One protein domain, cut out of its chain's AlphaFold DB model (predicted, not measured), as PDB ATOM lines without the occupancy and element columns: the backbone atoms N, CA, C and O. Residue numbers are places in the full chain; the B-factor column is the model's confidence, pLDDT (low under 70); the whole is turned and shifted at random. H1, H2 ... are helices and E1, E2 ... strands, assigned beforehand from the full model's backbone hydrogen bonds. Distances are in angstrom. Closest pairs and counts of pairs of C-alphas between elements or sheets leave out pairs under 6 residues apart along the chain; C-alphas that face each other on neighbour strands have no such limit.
ATOM      1  N   VAL A 151      87.254 -11.183 239.007       96.12
ATOM      2  CA  VAL A 151      87.743 -10.365 240.131       96.12
ATOM      3  C   VAL A 151      87.068  -9.000 240.140       96.12
ATOM      4  O   VAL A 151      87.086  -8.270 239.147       96.12
ATOM      5  N   VAL A 152      86.488  -8.639 241.285       94.00
ATOM      6  CA  VAL A 152      85.799  -7.363 241.511       94.00
ATOM      7  C   VAL A 152      86.405  -6.630 242.698       94.00
ATOM      8  O   VAL A 152      86.704  -7.227 243.731       94.00
ATOM      9  N   ARG A 153      86.528  -5.311 242.575       91.19
ATOM     10  CA  ARG A 153      86.874  -4.390 243.665       91.19
ATOM     11  C   ARG A 153      85.912  -3.212 243.669       91.19
ATOM     12  O   ARG A 153      85.296  -2.913 242.653       91.19
ATOM     13  N   PHE A 154      85.793  -2.519 244.793       88.38
ATOM     14  CA  PHE A 154      84.938  -1.339 244.911       88.38
ATOM     15  C   PHE A 154      85.777  -0.086 245.150       88.38
ATOM     16  O   PHE A 154      86.748  -0.124 245.907       88.38
ATOM     17  N   GLY A 155      85.389   1.024 244.519       85.06
ATOM     18  CA  GLY A 155      85.963   2.343 244.772       85.06
ATOM     19  C   GLY A 155      85.795   2.734 246.235       85.06
ATOM     20  O   GLY A 155      84.685   2.739 246.758       85.06
ATOM     21  N   MET A 156      86.878   3.089 246.920       81.12
ATOM     22  CA  MET A 156      86.800   3.446 248.339       81.12
ATOM     23  C   MET A 156      86.154   4.816 248.580       81.12
ATOM     24  O   MET A 156      85.785   5.117 249.713       81.12
ATOM     25  N   GLU A 157      85.951   5.618 247.532       77.56
ATOM     26  CA  GLU A 157      85.254   6.908 247.583       77.56
ATOM     27  C   GLU A 157      83.741   6.775 247.354       77.56
ATOM     28  O   GLU A 157      82.953   7.283 248.146       77.56
ATOM     29  N   ASP A 158      83.301   6.014 246.351       77.56
ATOM     30  CA  ASP A 158      81.894   5.960 245.924       77.56
ATOM     31  C   ASP A 158      81.265   4.557 245.965       77.56
ATOM     32  O   ASP A 158      80.090   4.410 245.636       77.56
ATOM     33  N   LEU A 159      82.024   3.538 246.382       80.56
ATOM     34  CA  LEU A 159      81.644   2.119 246.364       80.56
ATOM     35  C   LEU A 159      81.121   1.655 245.005       80.56
ATOM     36  O   LEU A 159      80.327   0.716 244.932       80.56
ATOM     37  N   LYS A 160      81.567   2.276 243.907       85.94
ATOM     38  CA  LYS A 160      81.252   1.747 242.585       85.94
ATOM     39  C   LYS A 160      82.082   0.499 242.308       85.94
ATOM     40  O   LYS A 160      83.270   0.477 242.638       85.94
ATOM     41  N   PRO A 161      81.478  -0.537 241.710       90.44
ATOM     42  CA  PRO A 161      82.189  -1.755 241.370       90.44
ATOM     43  C   PRO A 161      83.073  -1.558 240.133       90.44
ATOM     44  O   PRO A 161      82.652  -0.998 239.117       90.44
ATOM     45  N   TYR A 162      84.279  -2.099 240.218       94.00
ATOM     46  CA  TYR A 162      85.251  -2.233 239.147       94.00
ATOM     47  C   TYR A 162      85.562  -3.714 238.954       94.00
ATOM     48  O   TYR A 162      85.706  -4.450 239.931       94.00
ATOM     49  N   GLN A 163      85.683  -4.146 237.706       95.94
ATOM     50  CA  GLN A 163      86.128  -5.492 237.354       95.94
ATOM     51  C   GLN A 163      87.585  -5.461 236.889       95.94
ATOM     52  O   GLN A 163      88.019  -4.484 236.264       95.94
ATOM     53  N   ALA A 164      88.322  -6.527 237.187       96.94
ATOM     54  CA  ALA A 164      89.674  -6.709 236.687       96.94
ATOM     55  C   ALA A 164      89.663  -7.119 235.209       96.94
ATOM     56  O   ALA A 164      88.804  -7.881 234.760       96.94
ATOM     57  N   VAL A 165      90.660  -6.650 234.470       96.31
ATOM     58  CA  VAL A 165      91.042  -7.125 233.140       96.31
ATOM     59  C   VAL A 165      92.545  -7.338 233.165       96.31
ATOM     60  O   VAL A 165      93.277  -6.479 233.652       96.31
ATOM     61  N   ILE A 166      93.014  -8.472 232.654       95.25
ATOM     62  CA  ILE A 166      94.450  -8.748 232.595       95.25
ATOM     63  C   ILE A 166      94.997  -8.259 231.262       95.25
ATOM     64  O   ILE A 166      94.510  -8.649 230.200       95.25
ATOM     65  N   SER A 167      95.996  -7.384 231.328       95.56
ATOM     66  CA  SER A 167      96.764  -6.920 230.177       95.56
ATOM     67  C   SER A 167      98.121  -7.606 230.168       95.56
ATOM     68  O   SER A 167      98.716  -7.807 231.222       95.56
ATOM     69  N   ILE A 168      98.584  -7.979 228.978       95.50
ATOM     70  CA  ILE A 168      99.923  -8.517 228.749       95.50
ATOM     71  C   ILE A 168     100.653  -7.487 227.897       95.50
ATOM     72  O   ILE A 168     100.147  -7.118 226.833       95.50
ATOM     73  N   ASP A 169     101.784  -6.992 228.384       94.31
ATOM     74  CA  ASP A 169     102.595  -6.030 227.641       94.31
ATOM     75  C   ASP A 169     103.504  -6.712 226.598       94.31
ATOM     76  O   ASP A 169     103.470  -7.926 226.390       94.31
ATOM     77  N   ASP A 170     104.300  -5.914 225.891       95.62
ATOM     78  CA  ASP A 170     105.228  -6.373 224.856       95.62
ATOM     79  C   ASP A 170     106.407  -7.194 225.405       95.62
ATOM     80  O   ASP A 170     107.037  -7.936 224.646       95.62
ATOM     81  N   THR A 171     106.680  -7.113 226.709       94.31
ATOM     82  CA  THR A 171     107.678  -7.950 227.393       94.31
ATOM     83  C   THR A 171     107.116  -9.307 227.822       94.31
ATOM     84  O   THR A 171     107.883 -10.230 228.103       94.31
ATOM     85  N   GLY A 172     105.788  -9.459 227.795       90.56
ATOM     86  CA  GLY A 172     105.075 -10.643 228.268       90.56
ATOM     87  C   GLY A 172     104.669 -10.569 229.742       90.56
ATOM     88  O   GLY A 172     104.112 -11.543 230.255       90.56
ATOM     89  N   ASP A 173     104.911  -9.439 230.411       93.50
ATOM     90  CA  ASP A 173     104.506  -9.230 231.796       93.50
ATOM     91  C   ASP A 173     102.992  -8.984 231.879       93.50
ATOM     92  O   ASP A 173     102.382  -8.303 231.049       93.50
ATOM     93  N   MET A 174     102.370  -9.588 232.893       96.12
ATOM     94  CA  MET A 174     100.930  -9.524 233.143       96.12
ATOM     95  C   MET A 174     100.606  -8.463 234.194       96.12
ATOM     96  O   MET A 174     101.184  -8.461 235.278       96.12
ATOM     97  N   HIS A 175      99.608  -7.625 233.908       94.88
ATOM     98  CA  HIS A 175      99.176  -6.522 234.767       94.88
ATOM     99  C   HIS A 175      97.661  -6.532 234.968       94.88
ATOM    100  O   HIS A 175      96.894  -6.729 234.022       94.88
ATOM    101  N   GLU A 176      97.216  -6.260 236.194       95.31
ATOM    102  CA  GLU A 176      95.805  -5.989 236.480       95.31
ATOM    103  C   GLU A 176      95.436  -4.563 236.057       95.31
ATOM    104  O   GLU A 176      95.993  -3.582 236.553       95.31
ATOM    105  N   LEU A 177      94.427  -4.442 235.200       96.00
ATOM    106  CA  LEU A 177      93.751  -3.189 234.892       96.00
ATOM    107  C   LEU A 177      92.340  -3.210 235.483       96.00
ATOM    108  O   LEU A 177      91.668  -4.238 235.483       96.00
ATOM    109  N   TRP A 178      91.872  -2.059 235.964       95.62
ATOM    110  CA  TRP A 178      90.555  -1.922 236.585       95.62
ATOM    111  C   TRP A 178      89.657  -1.051 235.721       95.62
ATOM    112  O   TRP A 178      89.980   0.105 235.448       95.62
ATOM    113  N   GLN A 179      88.506  -1.589 235.330       96.31
ATOM    114  CA  GLN A 179      87.494  -0.853 234.575       96.31
ATOM    115  C   GLN A 179      86.149  -0.872 235.304       96.31
ATOM    116  O   GLN A 179      85.894  -1.804 236.071       96.31
ATOM    117  N   PRO A 180      85.276   0.129 235.090       95.94
ATOM    118  CA  PRO A 180      83.922   0.097 235.629       95.94
ATOM    119  C   PRO A 180      83.209  -1.208 235.264       95.94
ATOM    120  O   PRO A 180      83.315  -1.679 234.130       95.94
ATOM    121  N   LEU A 181      82.488  -1.787 236.224       94.62
ATOM    122  CA  LEU A 181      81.789  -3.054 236.032       94.62
ATOM    123  C   LEU A 181      80.749  -2.964 234.904       94.62
ATOM    124  O   LEU A 181      79.791  -2.193 234.992       94.62
ATOM    125  N   SER A 182      80.887  -3.824 233.899       95.88
ATOM    126  CA  SER A 182      79.970  -3.945 232.763       95.88
ATOM    127  C   SER A 182      79.511  -5.383 232.497       95.88
ATOM    128  O   SER A 182      78.503  -5.568 231.816       95.88
ATOM    129  N   ASP A 183      80.194  -6.390 233.051       96.75
ATOM    130  CA  ASP A 183      79.848  -7.797 232.841       96.75
ATOM    131  C   ASP A 183      78.485  -8.175 233.475       96.75
ATOM    132  O   ASP A 183      78.281  -7.984 234.685       96.75
ATOM    133  N   PRO A 184      77.542  -8.746 232.697       96.62
ATOM    134  CA  PRO A 184      76.198  -9.054 233.178       96.62
ATOM    135  C   PRO A 184      76.150 -10.230 234.165       96.62
ATOM    136  O   PRO A 184      75.267 -10.262 235.025       96.62
ATOM    137  N   TYR A 185      77.070 -11.197 234.078       96.12
ATOM    138  CA  TYR A 185      77.126 -12.326 235.009       96.12
ATOM    139  C   TYR A 185      77.629 -11.878 236.374       96.12
ATOM    140  O   TYR A 185      77.036 -12.242 237.393       96.12
ATOM    141  N   ILE A 186      78.657 -11.030 236.403       95.50
ATOM    142  CA  ILE A 186      79.134 -10.426 237.646       95.50
ATOM    143  C   ILE A 186      78.008  -9.601 238.286       95.50
ATOM    144  O   ILE A 186      77.673  -9.815 239.451       95.50
ATOM    145  N   GLN A 187      77.360  -8.706 237.528       94.31
ATOM    146  CA  GLN A 187      76.242  -7.895 238.031       94.31
ATOM    147  C   GLN A 187      75.109  -8.758 238.598       94.31
ATOM    148  O   GLN A 187      74.595  -8.483 239.686       94.31
ATOM    149  N   LYS A 188      74.744  -9.837 237.895       94.56
ATOM    150  CA  LYS A 188      73.720 -10.775 238.354       94.56
ATOM    151  C   LYS A 188      74.122 -11.450 239.662       94.56
ATOM    152  O   LYS A 188      73.321 -11.456 240.595       94.56
ATOM    153  N   TYR A 189      75.346 -11.963 239.769       94.50
ATOM    154  CA  TYR A 189      75.821 -12.587 241.002       94.50
ATOM    155  C   TYR A 189      75.775 -11.610 242.186       94.50
ATOM    156  O   TYR A 189      75.210 -11.929 243.236       94.50
ATOM    157  N   LEU A 190      76.300 -10.392 241.996       90.94
ATOM    158  CA  LEU A 190      76.280  -9.335 243.012       90.94
ATOM    159  C   LEU A 190      74.844  -8.985 243.437       90.94
ATOM    160  O   LEU A 190      74.593  -8.777 244.623       90.94
ATOM    161  N   SER A 191      73.884  -8.986 242.505       90.81
ATOM    162  CA  SER A 191      72.469  -8.735 242.817       90.81
ATOM    163  C   SER A 191      71.834  -9.824 243.695       90.81
ATOM    164  O   SER A 191      70.979  -9.514 244.523       90.81
ATOM    165  N   ILE A 192      72.267 -11.085 243.554       91.94
ATOM    166  CA  ILE A 192      71.725 -12.225 244.310       91.94
ATOM    167  C   ILE A 192      72.304 -12.279 245.724       91.94
ATOM    168  O   ILE A 192      71.577 -12.487 246.696       91.94
ATOM    169  N   ILE A 193      73.620 -12.114 245.851       87.56
ATOM    170  CA  ILE A 193      74.275 -12.123 247.163       87.56
ATOM    171  C   ILE A 193      73.962 -10.830 247.936       87.56
ATOM    172  O   ILE A 193      73.879 -10.841 249.172       87.56
ATOM    173  N   GLY A 194      73.704  -9.740 247.209       72.06
ATOM    174  CA  GLY A 194      73.391  -8.426 247.746       72.06
ATOM    175  C   GLY A 194      74.602  -7.761 248.414       72.06
ATOM    176  O   GLY A 194      75.733  -8.241 248.292       72.06
ATOM    177  N   PRO A 195      74.383  -6.692 249.203       54.44
ATOM    178  CA  PRO A 195      75.440  -6.031 249.969       54.44
ATOM    179  C   PRO A 195      76.092  -6.931 251.034       54.44
ATOM    180  O   PRO A 195      77.055  -6.512 251.655       54.44
ATOM    181  N   ASN A 196      75.661  -8.187 251.231       49.28
ATOM    182  CA  ASN A 196      76.305  -9.134 252.158       49.28
ATOM    183  C   ASN A 196      77.780  -9.433 251.834       49.28
ATOM    184  O   ASN A 196      78.487  -9.959 252.695       49.28
ATOM    185  N   LEU A 197      78.248  -9.084 250.631       58.25
ATOM    186  CA  LEU A 197      79.669  -9.081 250.270       58.25
ATOM    187  C   LEU A 197      80.484  -8.068 251.094       58.25
ATOM    188  O   LEU A 197      81.651  -8.325 251.387       58.25
ATOM    189  N   SER A 198      79.875  -6.959 251.537       43.47
ATOM    190  CA  SER A 198      80.520  -6.002 252.448       43.47
ATOM    191  C   SER A 198      80.595  -6.527 253.888       43.47
ATOM    192  O   SER A 198      81.566  -6.250 254.590       43.47
ATOM    193  N   ALA A 199      79.612  -7.335 254.305       36.69
ATOM    194  CA  ALA A 199      79.521  -7.895 255.655       36.69
ATOM    195  C   ALA A 199      80.428  -9.123 255.882       36.69
ATOM    196  O   ALA A 199      80.897  -9.318 256.998       36.69
ATOM    197  N   HIS A 200      80.712  -9.918 254.840       39.41
ATOM    198  CA  HIS A 200      81.591 -11.106 254.910       39.41
ATOM    199  C   HIS A 200      82.990 -10.867 254.314       39.41
ATOM    200  O   HIS A 200      83.764 -11.804 254.138       39.41
ATOM    201  N   SER A 201      83.363  -9.608 254.048       44.16
ATOM    202  CA  SER A 201      84.764  -9.203 253.840       44.16
ATOM    203  C   SER A 201      85.532  -9.200 255.176       44.16
ATOM    204  O   SER A 201      86.191  -8.228 255.541       44.16
ATOM    205  N   SER A 202      85.398 -10.279 255.951       40.91
ATOM    206  CA  SER A 202      85.796 -10.426 257.358       40.91
ATOM    207  C   SER A 202      87.299 -10.613 257.589       40.91
ATOM    208  O   SER A 202      87.708 -11.004 258.678       40.91
ATOM    209  N   SER A 203      88.138 -10.250 256.620       41.34
ATOM    210  CA  SER A 203      89.588 -10.284 256.781       41.34
ATOM    211  C   SER A 203      90.218  -8.981 256.297       41.34
ATOM    212  O   SER A 203      90.485  -8.794 255.116       41.34
ATOM    213  N   SER A 204      90.523  -8.117 257.273       43.84
ATOM    214  CA  SER A 204      91.449  -6.976 257.200       43.84
ATOM    215  C   SER A 204      90.908  -5.645 256.641       43.84
ATOM    216  O   SER A 204      90.769  -5.448 255.441       43.84
ATOM    217  N   SER A 205      90.724  -4.671 257.545       45.78
ATOM    218  CA  SER A 205      90.631  -3.201 257.358       45.78
ATOM    219  C   SER A 205      89.531  -2.603 256.457       45.78
ATOM    220  O   SER A 205      88.902  -1.627 256.865       45.78
ATOM    221  N   SER A 206      89.224  -3.168 255.286       49.94
ATOM    222  CA  SER A 206      88.238  -2.615 254.340       49.94
ATOM    223  C   SER A 206      86.789  -2.731 254.827       49.94
ATOM    224  O   SER A 206      85.958  -1.907 254.460       49.94
ATOM    225  N   SER A 207      86.493  -3.711 255.689       51.94
ATOM    226  CA  SER A 207      85.163  -3.899 256.285       51.94
ATOM    227  C   SER A 207      84.808  -2.783 257.276       51.94
ATOM    228  O   SER A 207      83.713  -2.245 257.220       51.94
ATOM    229  N   LEU A 208      85.746  -2.324 258.116       54.94
ATOM    230  CA  LEU A 208      85.482  -1.190 259.017       54.94
ATOM    231  C   LEU A 208      85.233   0.109 258.245       54.94
ATOM    232  O   LEU A 208      84.407   0.926 258.646       54.94
ATOM    233  N   LEU A 209      85.935   0.286 257.125       61.09
ATOM    234  CA  LEU A 209      85.813   1.472 256.286       61.09
ATOM    235  C   LEU A 209      84.499   1.491 255.500       61.09
ATOM    236  O   LEU A 209      83.957   2.572 255.298       61.09
ATOM    237  N   SER A 210      83.954   0.335 255.103       58.03
ATOM    238  CA  SER A 210      82.642   0.256 254.445       58.03
ATOM    239  C   SER A 210      81.463   0.487 255.400       58.03
ATOM    240  O   SER A 210      80.385   0.846 254.936       58.03
ATOM    241  N   PHE A 211      81.662   0.354 256.720       64.19
ATOM    242  CA  PHE A 211      80.677   0.747 257.738       64.19
ATOM    243  C   PHE A 211      80.693   2.249 258.072       64.19
ATOM    244  O   PHE A 211      79.804   2.724 258.784       64.19
ATOM    245  N   LEU A 212      81.680   3.016 257.592       70.38
ATOM    246  CA  LEU A 212      81.710   4.464 257.805       70.38
ATOM    247  C   LEU A 212      80.628   5.165 256.967       70.38
ATOM    248  O   LEU A 212      80.439   4.807 255.803       70.38
ATOM    249  N   PRO A 213      79.975   6.217 257.502       77.38
ATOM    250  CA  PRO A 213      79.077   7.052 256.712       77.38
ATOM    251  C   PRO A 213      79.782   7.603 255.468       77.38
ATOM    252  O   PRO A 213      80.941   8.020 255.550       77.38
ATOM    253  N   ASP A 214      79.070   7.673 254.340       76.56
ATOM    254  CA  ASP A 214      79.642   8.027 253.031       76.56
ATOM    255  C   ASP A 214      80.459   9.326 253.042       76.56
ATOM    256  O   ASP A 214      81.531   9.389 252.442       76.56
ATOM    257  N   GLY A 215      80.010  10.345 253.781       78.00
ATOM    258  CA  GLY A 215      80.736  11.612 253.908       78.00
ATOM    259  C   GLY A 215      82.085  11.482 254.625       78.00
ATOM    260  O   GLY A 215      83.059  12.115 254.222       78.00
ATOM    261  N   VAL A 216      82.169  10.635 255.659       79.69
ATOM    262  CA  VAL A 216      83.410  10.389 256.418       79.69
ATOM    263  C   VAL A 216      84.370   9.546 255.589       79.69
ATOM    264  O   VAL A 216      85.549   9.876 255.481       79.69
ATOM    265  N   ARG A 217      83.856   8.488 254.954       81.75
ATOM    266  CA  ARG A 217      84.632   7.618 254.070       81.75
ATOM    267  C   ARG A 217      85.202   8.393 252.881       81.75
ATOM    268  O   ARG A 217      86.396   8.295 252.621       81.75
ATOM    269  N   GLY A 218      84.385   9.215 252.221       77.44
ATOM    270  CA  GLY A 218      84.823  10.068 251.116       77.44
ATOM    271  C   GLY A 218      85.876  11.098 251.539       77.44
ATOM    272  O   GLY A 218      86.846  11.315 250.818       77.44
ATOM    273  N   ALA A 219      85.743  11.695 252.728       80.62
ATOM    274  CA  ALA A 219      86.750  12.614 253.257       80.62
ATOM    275  C   ALA A 219      88.082  11.905 253.564       80.62
ATOM    276  O   ALA A 219      89.140  12.412 253.196       80.62
ATOM    277  N   LEU A 220      88.042  10.719 254.183       81.88
ATOM    278  CA  LEU A 220      89.238   9.911 254.437       81.88
ATOM    279  C   LEU A 220      89.907   9.478 253.130       81.88
ATOM    280  O   LEU A 220      91.113   9.648 252.996       81.88
ATOM    281  N   ALA A 221      89.132   9.013 252.148       81.44
ATOM    282  CA  ALA A 221      89.656   8.604 250.848       81.44
ATOM    283  C   ALA A 221      90.388   9.728 250.105       81.44
ATOM    284  O   ALA A 221      91.375   9.471 249.424       81.44
ATOM    285  N   ARG A 222      89.938  10.977 250.263       81.94
ATOM    286  CA  ARG A 222      90.537  12.141 249.594       81.94
ATOM    287  C   ARG A 222      91.706  12.766 250.350       81.94
ATOM    288  O   ARG A 222      92.553  13.399 249.725       81.94
ATOM    289  N   HIS A 223      91.723  12.665 251.679       81.69
ATOM    290  CA  HIS A 223      92.620  13.469 252.517       81.69
ATOM    291  C   HIS A 223      93.573  12.660 253.398       81.69
ATOM    292  O   HIS A 223      94.567  13.218 253.861       81.69
ATOM    293  N   ALA A 224      93.307  11.376 253.646       82.25
ATOM    294  CA  ALA A 224      94.214  10.549 254.427       82.25
ATOM    295  C   ALA A 224      95.372  10.051 253.539       82.25
ATOM    296  O   ALA A 224      95.134   9.434 252.497       82.25
ATOM    297  N   PRO A 225      96.636  10.290 253.931       80.88
ATOM    298  CA  PRO A 225      97.774   9.768 253.190       80.88
ATOM    299  C   PRO A 225      97.757   8.234 253.213       80.88
ATOM    300  O   PRO A 225      97.488   7.628 254.249       80.88
ATOM    301  N   PHE A 226      98.060   7.617 252.067       80.56
ATOM    302  CA  PHE A 226      98.085   6.160 251.869       80.56
ATOM    303  C   PHE A 226      96.734   5.444 252.034       80.56
ATOM    304  O   PHE A 226      96.705   4.224 252.207       80.56
ATOM    305  N   PHE A 227      95.608   6.162 251.958       77.62
ATOM    306  CA  PHE A 227      94.301   5.514 251.912       77.62
ATOM    307  C   PHE A 227      94.151   4.711 250.608       77.62
ATOM    308  O   PHE A 227      94.465   5.232 249.535       77.62
ATOM    309  N   PRO A 228      93.709   3.443 250.662       80.81
ATOM    310  CA  PRO A 228      93.599   2.625 249.463       80.81
ATOM    311  C   PRO A 228      92.504   3.167 248.537       80.81
ATOM    312  O   PRO A 228      91.417   3.520 248.989       80.81
ATOM    313  N   ASN A 229      92.762   3.170 247.227       85.75
ATOM    314  CA  ASN A 229      91.775   3.608 246.231       85.75
ATOM    315  C   ASN A 229      90.645   2.581 246.029       85.75
ATOM    316  O   ASN A 229      89.513   2.950 245.720       85.75
ATOM    317  N   LEU A 230      90.953   1.293 246.202       86.88
ATOM    318  CA  LEU A 230      90.050   0.166 245.966       86.88
ATOM    319  C   LEU A 230      90.029  -0.772 247.181       86.88
ATOM    320  O   LEU A 230      91.063  -0.963 247.825       86.88
ATOM    321  N   THR A 231      88.882  -1.401 247.457       86.75
ATOM    322  CA  THR A 231      88.737  -2.459 248.485       86.75
ATOM    323  C   THR A 231      89.650  -3.652 248.214       86.75
ATOM    324  O   THR A 231      90.240  -3.743 247.145       86.75
ATOM    325  N   GLU A 232      89.726  -4.624 249.119       88.12
ATOM    326  CA  GLU A 232      90.274  -5.941 248.767       88.12
ATOM    327  C   GLU A 232      89.531  -6.594 247.585       88.12
ATOM    328  O   GLU A 232      88.348  -6.289 247.368       88.12
ATOM    329  N   PRO A 233      90.215  -7.452 246.802       92.12
ATOM    330  CA  PRO A 233      89.598  -8.171 245.697       92.12
ATOM    331  C   PRO A 233      88.586  -9.200 246.195       92.12
ATOM    332  O   PRO A 233      88.765  -9.868 247.216       92.12
ATOM    333  N   ILE A 234      87.510  -9.326 245.433       93.06
ATOM    334  CA  ILE A 234      86.484 -10.342 245.593       93.06
ATOM    335  C   ILE A 234      86.528 -11.217 244.354       93.06
ATOM    336  O   ILE A 234      86.308 -10.731 243.245       93.06
ATOM    337  N   PHE A 235      86.767 -12.504 244.557       96.25
ATOM    338  CA  PHE A 235      86.701 -13.507 243.512       96.25
ATOM    339  C   PHE A 235      85.256 -14.004 243.432       96.25
ATOM    340  O   PHE A 235      84.688 -14.568 244.374       96.25
ATOM    341  N   VAL A 236      84.615 -13.697 242.314       96.00
ATOM    342  CA  VAL A 236      83.197 -13.899 242.052       96.00
ATOM    343  C   VAL A 236      83.020 -15.219 241.291       96.00
ATOM    344  O   VAL A 236      83.458 -15.298 240.145       96.00
ATOM    345  N   PRO A 237      82.359 -16.244 241.869       96.81
ATOM    346  CA  PRO A 237      82.165 -17.562 241.251       96.81
ATOM    347  C   PRO A 237      81.097 -17.532 240.142       96.81
ATOM    348  O   PRO A 237      80.040 -18.168 240.234       96.81
TER     349      PRO A 237
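What this domain is: This is residues 151 to 237 of the 414 residues of the protein "Protein arginine methyltransferase NDUFAF7" of Melanopsichium pennsylvanicum 4 (UniProt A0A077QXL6). A strongly twisted, curled sheet of four strands, one end of it the long hairpin of E2 and E3, has four helices strung along an open arc beyond its other end. H1 only grazes the sheet, H2 and H3 continue the arc away from it, and H4 lies at the far end, from which residues 224 to 233 lead back to E4 at the sheet's edge. The printed part has 87 residues with four named helices and four named strands, in the order E1 E2 E3 H1 H2 H3 H4 E4; the sheet runs E3 E2 E1 E4, all antiparallel, and the class is mixed. The whole is only just compact, close to loose, with a radius of gyration of the C-alphas of 14.2 A and spans of 42 by 34 by 22 A.

Where its parts are: Find C-alpha 151 at (87.743, -10.365, 240.131); from there E1 runs over residues 151 to 154. E2, residues 161 to 168, is 22.8 A long, and E3, residues 174 to 180, is 19.7 A long. H1, residues 184 to 193, begins with C-alpha 184 at (76.198, -9.054, 233.178) and measures 14.4 A. H2 follows at residues 196 to 199, H3 at 206 to 210, and H4 at 214 to 223, 14.1 A long. E4, residues 234 to 236, ends with C-alpha 236 at (83.197, -13.899, 242.052).

How they stand to each other: Begin with E1, E2 and E3, a meander, each strand the antiparallel neighbour of the one before; E1 and E2 form a hairpin, as do E2 and E3. Between E1 and E2, look at N 162 and O 153, 2.8 A; between E2 and E3, at N 165 and O 177, 2.8 A. E4 is an edge strand, antiparallel to E1, with N 234 and O 152 at 2.8 A. The pairing of E1 is staggered: residues 151 to 152 pair with E4, residues 152 to 154 with E2. H1 is on the sheet but only grazes it, with residues 185 to 190. H1 and H2 meet only through their link. H2 and H3 only just touch, with 3 pairs of C-alphas within 8 A; the closest are Ser 198 and Ser 207, 6.4 A. H3 and H4 are close but not clearly touching, C-alphas 209 and 217 being 6.6 A apart. H4 is not on the sheet. In H1, H3 and H4 every O i to N i+4 pair is within hydrogen-bond range; H2 is too short for one.

The domain as a whole: The C-alphas farthest apart, Thr 171 and Pro 213, are 43.6 A apart. The printed part has no cut, and no link is long. Mean pLDDT of the printed part is 81.1; residues 195 to 211 are under 70.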